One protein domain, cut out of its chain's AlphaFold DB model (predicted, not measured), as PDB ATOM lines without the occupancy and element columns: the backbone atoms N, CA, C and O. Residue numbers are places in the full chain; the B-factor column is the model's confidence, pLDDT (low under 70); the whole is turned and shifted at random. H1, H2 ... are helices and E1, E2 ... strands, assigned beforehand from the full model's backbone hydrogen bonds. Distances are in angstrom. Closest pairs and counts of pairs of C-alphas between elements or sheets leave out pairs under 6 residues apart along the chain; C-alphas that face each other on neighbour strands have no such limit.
ATOM      1  N   GLU A  12     180.557 201.550 158.788       80.69
ATOM      2  CA  GLU A  12     180.524 200.117 158.507       80.69
ATOM      3  C   GLU A  12     181.377 199.408 159.553       80.69
ATOM      4  O   GLU A  12     182.489 199.838 159.851       80.69
ATOM      5  N   ILE A  13     180.832 198.349 160.146       80.88
ATOM      6  CA  ILE A  13     181.522 197.540 161.146       80.88
ATOM      7  C   ILE A  13     181.899 196.222 160.482       80.88
ATOM      8  O   ILE A  13     181.039 195.498 159.983       80.88
ATOM      9  N   LEU A  14     183.193 195.932 160.459       84.12
ATOM     10  CA  LEU A  14     183.781 194.735 159.875       84.12
ATOM     11  C   LEU A  14     184.623 194.021 160.937       84.12
ATOM     12  O   LEU A  14     185.032 194.621 161.931       84.12
ATOM     13  N   ASN A  15     184.886 192.736 160.725       83.75
ATOM     14  CA  ASN A  15     185.798 191.963 161.563       83.75
ATOM     15  C   ASN A  15     187.128 191.794 160.829       83.75
ATOM     16  O   ASN A  15     187.124 191.455 159.646       83.75
ATOM     17  N   ASP A  16     188.235 192.002 161.528       80.69
ATOM     18  CA  ASP A  16     189.564 191.667 161.033       80.69
ATOM     19  C   ASP A  16     189.870 190.175 161.243       80.69
ATOM     20  O   ASP A  16     189.294 189.527 162.126       80.69
ATOM     21  N   GLU A  17     190.811 189.625 160.473       76.00
ATOM     22  CA  GLU A  17     191.280 188.239 160.628       76.00
ATOM     23  C   GLU A  17     191.903 187.984 162.012       76.00
ATOM     24  O   GLU A  17     191.813 186.873 162.535       76.00
ATOM     25  N   ASN A  18     192.455 189.021 162.651       79.81
ATOM     26  CA  ASN A  18     192.977 188.958 164.020       79.81
ATOM     27  C   ASN A  18     191.881 189.002 165.095       79.81
ATOM     28  O   ASN A  18     192.159 188.907 166.290       79.81
ATOM     29  N   GLY A  19     190.627 189.170 164.682       79.25
ATOM     30  CA  GLY A  19     189.526 189.419 165.586       79.25
ATOM     31  C   GLY A  19     189.532 190.825 166.193       79.25
ATOM     32  O   GLY A  19     189.015 191.034 167.285       79.25
ATOM     33  N   ASP A  20     190.093 191.804 165.498       86.81
ATOM     34  CA  ASP A  20     189.892 193.207 165.842       86.81
ATOM     35  C   ASP A  20     188.635 193.740 165.118       86.81
ATOM     36  O   ASP A  20     188.257 193.256 164.049       86.81
ATOM     37  N   LEU A  21     187.940 194.717 165.705       88.00
ATOM     38  CA  LEU A  21     186.758 195.329 165.094       88.00
ATOM     39  C   LEU A  21     187.196 196.507 164.223       88.00
ATOM     40  O   LEU A  21     187.799 197.461 164.710       88.00
ATOM     41  N   ILE A  22     186.885 196.459 162.934       88.38
ATOM     42  CA  ILE A  22     187.201 197.524 161.984       88.38
ATOM     43  C   ILE A  22     185.970 198.408 161.823       88.38
ATOM     44  O   ILE A  22     184.947 197.992 161.285       88.38
ATOM     45  N   LEU A  23     186.094 199.657 162.246       86.38
ATOM     46  CA  LEU A  23     185.124 200.712 162.012       86.38
ATOM     47  C   LEU A  23     185.542 201.489 160.768       86.38
ATOM     48  O   LEU A  23     186.533 202.211 160.787       86.38
ATOM     49  N   GLN A  24     184.813 201.357 159.669       85.31
ATOM     50  CA  GLN A  24     185.019 202.201 158.500       85.31
ATOM     51  C   GLN A  24     184.140 203.439 158.601       85.31
ATOM     52  O   GLN A  24     182.916 203.333 158.619       85.31
ATOM     53  N   VAL A  25     184.765 204.616 158.627       79.19
ATOM     54  CA  VAL A  25     184.063 205.902 158.633       79.19
ATOM     55  C   VAL A  25     184.383 206.636 157.347       79.19
ATOM     56  O   VAL A  25     185.534 206.976 157.084       79.19
ATOM     57  N   ASN A  26     183.368 206.847 156.507       76.88
ATOM     58  CA  ASN A  26     183.530 207.447 155.175       76.88
ATOM     59  C   ASN A  26     184.600 206.728 154.322       76.88
ATOM     60  O   ASN A  26     185.381 207.363 153.613       76.88
ATOM     61  N   GLY A  27     184.662 205.394 154.424       75.69
ATOM     62  CA  GLY A  27     185.633 204.550 153.716       75.69
ATOM     63  C   GLY A  27     187.038 204.514 154.329       75.69
ATOM     64  O   GLY A  27     187.913 203.839 153.792       75.69
ATOM     65  N   LYS A  28     187.276 205.210 155.448       81.12
ATOM     66  CA  LYS A  28     188.541 205.156 156.193       81.12
ATOM     67  C   LYS A  28     188.460 204.110 157.307       81.12
ATOM     68  O   LYS A  28     187.572 204.240 158.146       81.12
ATOM     69  N   PRO A  29     189.330 203.084 157.325       85.75
ATOM     70  CA  PRO A  29     189.297 202.041 158.346       85.75
ATOM     71  C   PRO A  29     189.973 202.487 159.649       85.75
ATOM     72  O   PRO A  29     191.087 203.011 159.642       85.75
ATOM     73  N   TYR A  30     189.309 202.202 160.766       87.12
ATOM     74  CA  TYR A  30     189.779 202.407 162.131       87.12
ATOM     75  C   TYR A  30     189.683 201.077 162.882       87.12
ATOM     76  O   TYR A  30     188.595 200.553 163.099       87.12
ATOM     77  N   VAL A  31     190.823 200.506 163.250       89.62
ATOM     78  CA  VAL A  31     190.928 199.199 163.903       89.62
ATOM     79  C   VAL A  31     190.853 199.377 165.414       89.62
ATOM     80  O   VAL A  31     191.680 200.069 166.004       89.62
ATOM     81  N   MET A  32     189.884 198.740 166.056       89.12
ATOM     82  CA  MET A  32     189.675 198.789 167.500       89.12
ATOM     83  C   MET A  32     189.789 197.393 168.088       89.12
ATOM     84  O   MET A  32     189.136 196.454 167.633       89.12
ATOM     85  N   ARG A  33     190.582 197.274 169.152       87.19
ATOM     86  CA  ARG A  33     190.656 196.047 169.937       87.19
ATOM     87  C   ARG A  33     189.599 196.104 171.030       87.19
ATOM     88  O   ARG A  33     189.723 196.876 171.980       87.19
ATOM     89  N   LEU A  34     188.544 195.320 170.853       84.56
ATOM     90  CA  LEU A  34     187.399 195.249 171.758       84.56
ATOM     91  C   LEU A  34     187.249 193.837 172.305       84.56
ATOM     92  O   LEU A  34     187.648 192.864 171.664       84.56
ATOM     93  N   GLU A  35     186.656 193.734 173.488       84.12
ATOM     94  CA  GLU A  35     186.368 192.443 174.102       84.12
ATOM     95  C   GLU A  35     185.209 191.752 173.371       84.12
ATOM     96  O   GLU A  35     184.224 192.387 172.994       84.12
ATOM     97  N   GLY A  36     185.344 190.444 173.146       80.25
ATOM     98  CA  GLY A  36     184.338 189.618 172.479       80.25
ATOM     99  C   GLY A  36     184.960 188.489 171.658       80.25
ATOM    100  O   GLY A  36     186.024 188.650 171.048       80.25
ATOM    101  N   ASN A  37     184.288 187.338 171.625       83.19
ATOM    102  CA  ASN A  37     184.744 186.155 170.893       83.19
ATOM    103  C   ASN A  37     184.282 186.180 169.430       83.19
ATOM    104  O   ASN A  37     184.876 185.523 168.577       83.19
ATOM    105  N   ASN A  38     183.234 186.950 169.132       85.38
ATOM    106  CA  ASN A  38     182.683 187.119 167.794       85.38
ATOM    107  C   ASN A  38     182.374 188.597 167.475       85.38
ATOM    108  O   ASN A  38     182.429 189.473 168.338       85.38
ATOM    109  N   LEU A  39     182.043 188.870 166.208       83.56
ATOM    110  CA  LEU A  39     181.738 190.220 165.722       83.56
ATOM    111  C   LEU A  39     180.561 190.868 166.462       83.56
ATOM    112  O   LEU A  39     180.616 192.058 166.749       83.56
ATOM    113  N   ALA A  40     179.517 190.098 166.779       85.44
ATOM    114  CA  ALA A  40     178.327 190.622 167.439       85.44
ATOM    115  C   ALA A  40     178.640 191.085 168.871       85.44
ATOM    116  O   ALA A  40     178.250 192.185 169.243       85.44
ATOM    117  N   GLU A  41     179.418 190.307 169.630       89.00
ATOM    118  CA  GLU A  41     179.874 190.681 170.977       89.00
ATOM    119  C   GLU A  41     180.762 191.928 170.950       89.00
ATOM    120  O   GLU A  41     180.579 192.834 171.757       89.00
ATOM    121  N   ARG A  42     181.689 192.027 169.987       87.81
ATOM    122  CA  ARG A  42     182.552 193.213 169.848       87.81
ATOM    123  C   ARG A  42     181.763 194.442 169.432       87.81
ATOM    124  O   ARG A  42     182.042 195.539 169.907       87.81
ATOM    125  N   GLN A  43     180.784 194.272 168.550       85.12
ATOM    126  CA  GLN A  43     179.878 195.339 168.152       85.12
ATOM    127  C   GLN A  43     179.010 195.781 169.333       85.12
ATOM    128  O   GLN A  43     178.822 196.977 169.529       85.12
ATOM    129  N   GLU A  44     178.505 194.853 170.142       86.94
ATOM    130  CA  GLU A  44     177.758 195.183 171.352       86.94
ATOM    131  C   GLU A  44     178.648 195.907 172.369       86.94
ATOM    132  O   GLU A  44     178.261 196.968 172.855       86.94
ATOM    133  N   ASN A  45     179.871 195.420 172.607       88.31
ATOM    134  CA  ASN A  45     180.868 196.068 173.460       88.31
ATOM    135  C   ASN A  45     181.184 197.491 172.969       88.31
ATOM    136  O   ASN A  45     181.143 198.435 173.755       88.31
ATOM    137  N   PHE A  46     181.400 197.671 171.660       86.44
ATOM    138  CA  PHE A  46     181.562 198.987 171.037       86.44
ATOM    139  C   PHE A  46     180.366 199.892 171.339       86.44
ATOM    140  O   PHE A  46     180.526 201.000 171.847       86.44
ATOM    141  N   MET A  47     179.153 199.412 171.058       83.56
ATOM    142  CA  MET A  47     177.929 200.190 171.224       83.56
ATOM    143  C   MET A  47     177.680 200.555 172.688       83.56
ATOM    144  O   MET A  47     177.261 201.678 172.949       83.56
ATOM    145  N   GLN A  48     177.953 199.652 173.632       86.81
ATOM    146  CA  GLN A  48     177.841 199.892 175.075       86.81
ATOM    147  C   GLN A  48     178.820 200.976 175.537       86.81
ATOM    148  O   GLN A  48     178.417 201.938 176.187       86.81
ATOM    149  N   ARG A  49     180.094 200.866 175.147       86.88
ATOM    150  CA  ARG A  49     181.140 201.832 175.514       86.88
ATOM    151  C   ARG A  49     180.841 203.216 174.942       86.88
ATOM    152  O   ARG A  49     180.859 204.202 175.673       86.88
ATOM    153  N   ILE A  50     180.445 203.287 173.672       84.56
ATOM    154  CA  ILE A  50     180.051 204.552 173.049       84.56
ATOM    155  C   ILE A  50     178.789 205.148 173.693       84.56
ATOM    156  O   ILE A  50     178.725 206.363 173.898       84.56
ATOM    157  N   GLN A  51     177.792 204.326 174.038       78.62
ATOM    158  CA  GLN A  51     176.605 204.776 174.777       78.62
ATOM    159  C   GLN A  51     176.951 205.328 176.156       78.62
ATOM    160  O   GLN A  51     176.379 206.331 176.572       78.62
ATOM    161  N   SER A  52     177.918 204.715 176.836       82.69
ATOM    162  CA  SER A  52     178.412 205.191 178.125       82.69
ATOM    163  C   SER A  52     179.218 206.494 178.025       82.69
ATOM    164  O   SER A  52     179.612 207.038 179.057       82.69
ATOM    165  N   GLY A  53     179.493 206.986 176.812       78.56
ATOM    166  CA  GLY A  53     180.390 208.120 176.590       78.56
ATOM    167  C   GLY A  53     181.860 207.770 176.813       78.56
ATOM    168  O   GLY A  53     182.672 208.662 177.039       78.56
ATOM    169  N   GLU A  54     182.206 206.481 176.784       85.62
ATOM    170  CA  GLU A  54     183.578 206.041 176.972       85.62
ATOM    171  C   GLU A  54     184.420 206.308 175.721       85.62
ATOM    172  O   GLU A  54     183.973 206.167 174.579       85.62
ATOM    173  N   GLU A  55     185.671 206.686 175.956       86.62
ATOM    174  CA  GLU A  55     186.651 206.962 174.919       86.62
ATOM    175  C   GLU A  55     187.311 205.655 174.462       86.62
ATOM    176  O   GLU A  55     188.107 205.048 175.180       86.62
ATOM    177  N   ILE A  56     187.004 205.229 173.239       88.81
ATOM    178  CA  ILE A  56     187.566 204.023 172.635       88.81
ATOM    179  C   ILE A  56     188.768 204.412 171.781       88.81
ATOM    180  O   ILE A  56     188.671 205.267 170.902       88.81
ATOM    181  N   LEU A  57     189.913 203.776 172.013       89.50
ATOM    182  CA  LEU A  57     191.090 203.971 171.174       89.50
ATOM    183  C   LEU A  57     191.007 203.086 169.926       89.50
ATOM    184  O   LEU A  57     190.782 201.878 170.017       89.50
ATOM    185  N   ALA A  58     191.226 203.694 168.768       88.75
ATOM    186  CA  ALA A  58     191.269 203.049 167.469       88.75
ATOM    187  C   ALA A  58     192.594 203.359 166.770       88.75
ATOM    188  O   ALA A  58     193.060 204.492 166.784       88.75
ATOM    189  N   ASN A  59     193.191 202.376 166.110       88.12
ATOM    190  CA  ASN A  59     194.331 202.580 165.229       88.12
ATOM    191  C   ASN A  59     193.832 202.806 163.800       88.12
ATOM    192  O   ASN A  59     193.202 201.935 163.207       88.12
ATOM    193  N   GLY A  60     194.113 203.975 163.234       82.25
ATOM    194  CA  GLY A  60     193.697 204.351 161.887       82.25
ATOM    195  C   GLY A  60     194.808 205.120 161.191       82.25
ATOM    196  O   GLY A  60     195.369 206.055 161.756       82.25
ATOM    197  N   HIS A  61     195.138 204.736 159.957       80.06
ATOM    198  CA  HIS A  61     196.180 205.401 159.158       80.06
ATOM    199  C   HIS A  61     197.581 205.425 159.806       80.06
ATOM    200  O   HIS A  61     198.354 206.345 159.562       80.06
ATOM    201  N   GLY A  62     197.916 204.414 160.616       81.44
ATOM    202  CA  GLY A  62     199.190 204.358 161.348       81.44
ATOM    203  C   GLY A  62     199.247 205.269 162.578       81.44
ATOM    204  O   GLY A  62     200.311 205.418 163.170       81.44
ATOM    205  N   GLU A  63     198.118 205.866 162.965       86.69
ATOM    206  CA  GLU A  63     198.001 206.772 164.105       86.69
ATOM    207  C   GLU A  63     196.922 206.283 165.077       86.69
ATOM    208  O   GLU A  63     196.020 205.525 164.700       86.69
ATOM    209  N   THR A  64     196.992 206.750 166.322       88.25
ATOM    210  CA  THR A  64     195.969 206.486 167.336       88.25
ATOM    211  C   THR A  64     194.891 207.564 167.279       88.25
ATOM    212  O   THR A  64     195.168 208.763 167.302       88.25
ATOM    213  N   TRP A  65     193.644 207.125 167.234       88.00
ATOM    214  CA  TRP A  65     192.447 207.946 167.221       88.00
ATOM    215  C   TRP A  65     191.580 207.590 168.415       88.00
ATOM    216  O   TRP A  65     191.545 206.452 168.873       88.00
ATOM    217  N   ARG A  66     190.850 208.574 168.910       87.06
ATOM    218  CA  ARG A  66     189.862 208.433 169.961       87.06
ATOM    219  C   ARG A  66     188.479 208.506 169.335       87.06
ATOM    220  O   ARG A  66     188.155 209.494 168.685       87.06
ATOM    221  N   VAL A  67     187.686 207.466 169.543       86.25
ATOM    222  CA  VAL A  67     186.298 207.343 169.104       86.25
ATOM    223  C   VAL A  67     185.409 207.459 170.336       86.25
ATOM    224  O   VAL A  67     185.540 206.680 171.274       86.25
ATOM    225  N   GLN A  68     184.510 208.432 170.337       84.25
ATOM    226  CA  GLN A  68     183.545 208.659 171.412       84.25
ATOM    227  C   GLN A  68     182.182 209.016 170.814       84.25
ATOM    228  O   GLN A  68     182.094 209.389 169.640       84.25
ATOM    229  N   SER A  69     181.105 208.904 171.591       81.38
ATOM    230  CA  SER A  69     179.822 209.479 171.174       81.38
ATOM    231  C   SER A  69     179.946 210.997 171.122       81.38
ATOM    232  O   SER A  69     180.565 211.607 171.990       81.38
ATOM    233  N   ASP A  70     179.384 211.619 170.087       76.25
ATOM    234  CA  ASP A  70     179.306 213.074 170.047       76.25
ATOM    235  C   ASP A  70     178.210 213.535 171.029       76.25
ATOM    236  O   ASP A  70     177.024 213.271 170.782       76.25
ATOM    237  N   PRO A  71     178.562 214.221 172.135       67.00
ATOM    238  CA  PRO A  71     177.583 214.625 173.139       67.00
ATOM    239  C   PRO A  71     176.582 215.652 172.591       67.00
ATOM    240  O   PRO A  71     175.477 215.777 173.116       67.00
ATOM    241  N   SER A  72     176.939 216.364 171.517       70.75
ATOM    242  CA  SER A  72     176.107 217.398 170.891       70.75
ATOM    243  C   SER A  72     175.070 216.802 169.941       70.75
ATOM    244  O   SER A  72     174.005 217.384 169.742       70.75
ATOM    245  N   ALA A  73     175.364 215.644 169.343       67.50
ATOM    246  CA  ALA A  73     174.457 214.976 168.413       67.50
ATOM    247  C   ALA A  73     173.346 214.183 169.119       67.50
ATOM    248  O   ALA A  73     172.290 213.939 168.529       67.50
ATOM    249  N   GLY A  74     173.565 213.796 170.379       63.88
ATOM    250  CA  GLY A  74     172.635 212.993 171.166       63.88
ATOM    251  C   GLY A  74     172.494 211.549 170.667       63.88
ATOM    252  O   GLY A  74     173.236 211.068 169.807       63.88
ATOM    253  N   PHE A  75     171.506 210.843 171.212       66.69
ATOM    254  CA  PHE A  75     171.248 209.431 170.925       66.69
ATOM    255  C   PHE A  75     169.968 209.249 170.097       66.69
ATOM    256  O   PHE A  75     169.026 210.042 170.182       66.69
ATOM    257  N   HIS A  76     169.926 208.205 169.272       63.69
ATOM    258  CA  HIS A  76     168.708 207.696 168.648       63.69
ATOM    259  C   HIS A  76     168.490 206.263 169.141       63.69
ATOM    260  O   HIS A  76     169.131 205.326 168.669       63.69
ATOM    261  N   GLY A  77     167.598 206.097 170.121       70.00
ATOM    262  CA  GLY A  77     167.462 204.828 170.836       70.00
ATOM    263  C   GLY A  77     168.762 204.485 171.568       70.00
ATOM    264  O   GLY A  77     169.314 205.337 172.260       70.00
ATOM    265  N   ASN A  78     169.274 203.272 171.352       65.50
ATOM    266  CA  ASN A  78     170.519 202.780 171.955       65.50
ATOM    267  C   ASN A  78     171.753 203.027 171.065       65.50
ATOM    268  O   ASN A  78     172.762 202.350 171.202       65.50
ATOM    269  N   ALA A  79     171.694 203.941 170.097       63.69
ATOM    270  CA  ALA A  79     172.834 204.250 169.235       63.69
ATOM    271  C   ALA A  79     173.140 205.752 169.262       63.69
ATOM    272  O   ALA A  79     172.209 206.562 169.217       63.69
ATOM    273  N   PRO A  80     174.418 206.161 169.314       67.31
ATOM    274  CA  PRO A  80     174.779 207.560 169.104       67.31
ATOM    275  C   PRO A  80     174.344 207.991 167.699       67.31
ATOM    276  O   PRO A  80     174.514 207.250 166.729       67.31
ATOM    277  N   LYS A  81     173.805 209.206 167.558       69.31
ATOM    278  CA  LYS A  81     173.525 209.756 166.220       69.31
ATOM    279  C   LYS A  81     174.808 210.056 165.447       69.31
ATOM    280  O   LYS A  81     174.799 210.020 164.221       69.31
ATOM    281  N   GLN A  82     175.886 210.356 166.167       73.25
ATOM    282  CA  GLN A  82     177.181 210.716 165.610       73.25
ATOM    283  C   GLN A  82     178.305 210.258 166.541       73.25
ATOM    284  O   GLN A  82     178.158 210.257 167.764       73.25
ATOM    285  N   LEU A  83     179.432 209.889 165.941       78.44
ATOM    286  CA  LEU A  83     180.679 209.617 166.643       78.44
ATOM    287  C   LEU A  83     181.626 210.799 166.448       78.44
ATOM    288  O   LEU A  83     181.787 211.277 165.324       78.44
ATOM    289  N   ALA A  84     182.286 211.226 167.516       80.62
ATOM    290  CA  ALA A  84     183.432 212.113 167.433       80.62
ATOM    291  C   ALA A  84     184.702 211.259 167.353       80.62
ATOM    292  O   ALA A  84     184.978 210.451 168.241       80.62
ATOM    293  N   ILE A  85     185.453 211.421 166.261       81.38
ATOM    294  CA  ILE A  85     186.716 210.720 166.022       81.38
ATOM    295  C   ILE A  85     187.828 211.757 165.960       81.38
ATOM    296  O   ILE A  85     187.955 212.488 164.977       81.38
ATOM    297  N   THR A  86     188.618 211.839 167.023       82.81
ATOM    298  CA  THR A  86     189.704 212.811 167.176       82.81
ATOM    299  C   THR A  86     191.053 212.116 167.178       82.81
ATOM    300  O   THR A  86     191.211 211.036 167.737       82.81
ATOM    301  N   LYS A  87     192.042 212.732 166.535       83.06
ATOM    302  CA  LYS A  87     193.428 212.269 166.599       83.06
ATOM    303  C   LYS A  87     193.970 212.494 168.016       83.06
ATOM    304  O   LYS A  87     193.713 213.561 168.576       83.06
ATOM    305  N   VAL A  88     194.660 211.493 168.570       81.81
ATOM    306  CA  VAL A  88     195.356 211.581 169.870       81.81
ATOM    307  C   VAL A  88     196.697 212.285 169.706       81.81
ATOM    308  O   VAL A  88     197.363 212.051 168.672       81.81
TER     309      VAL A  88
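Overview. This is residues 12 to 88 of the 88 residues of an uncharacterized protein of Planctomicrobium piriforme (UniProt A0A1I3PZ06). Two small three-stranded sheets, E4 E5 E6 and E1 E2 E3, stand partly face to face with their strands crossed at 88 degrees, a splayed sandwich whose planes are 39 degrees apart. The single helix H1 packs on the sheet E1 E2 E3 and grazes the other sheet with its residues 46 to 51. The 77 printed residues have one named helix and six strands in the order E1 E2 E3 H1 E4 E5 E6; each sheet is an antiparallel meander, each strand the neighbour of the one before, and the class is mixed. The whole is compact, with a radius of gyration of the C-alphas of 11.7 A and spans of 34 by 25 by 20 A.

Arrangement. Look first at the strongly twisted sheet of E4, residues 56 to 60, E5, residues 63 to 69, and E6, residues 83 to 87. In the hairpin E4 and E5, N 58 and O 65 are 2.8 A apart; in the hairpin E5 and E6, N 66 and O 86 are 2.8 A apart. E4 touches E3, residues 28 to 32, where the C-alphas of Gly 60 and Tyr 30 come closest, 4.4 A. E2, residues 21 to 25, is the inner strand between E3 and E1, residues 12 to 15; you find N 23 and O 30 at 2.8 A, N 14 and O 22 at 2.8 A. H1, residues 39 to 51, is on this sheet at a height of 10.2 A, over E2 and only just over E1, with 3 C-alphas falling on E1. On the local plane it runs slantwise to E2, at 48 degrees. Every O i to N i+4 pair in H1 is within hydrogen-bond range.

Along the chain. Find C-alpha 12, where E1 begins, at (180.524, 200.117, 158.507). E5 runs 19.7 A from C-alpha 63 at (198.001, 206.772, 164.105), H1 runs 17.9 A, and E6 ends at C-alpha 87, (193.428, 212.269, 166.599).

Size, cuts and confidence. The C-alphas farthest apart, those of Glu 17 and Ser 72, are 34.4 A apart. The printed part has no cut. The link E5 to E6, residues 70 to 82, is long, and the nine residues with pLDDT under 70 are 71, 73 to 76 and 78 to 81.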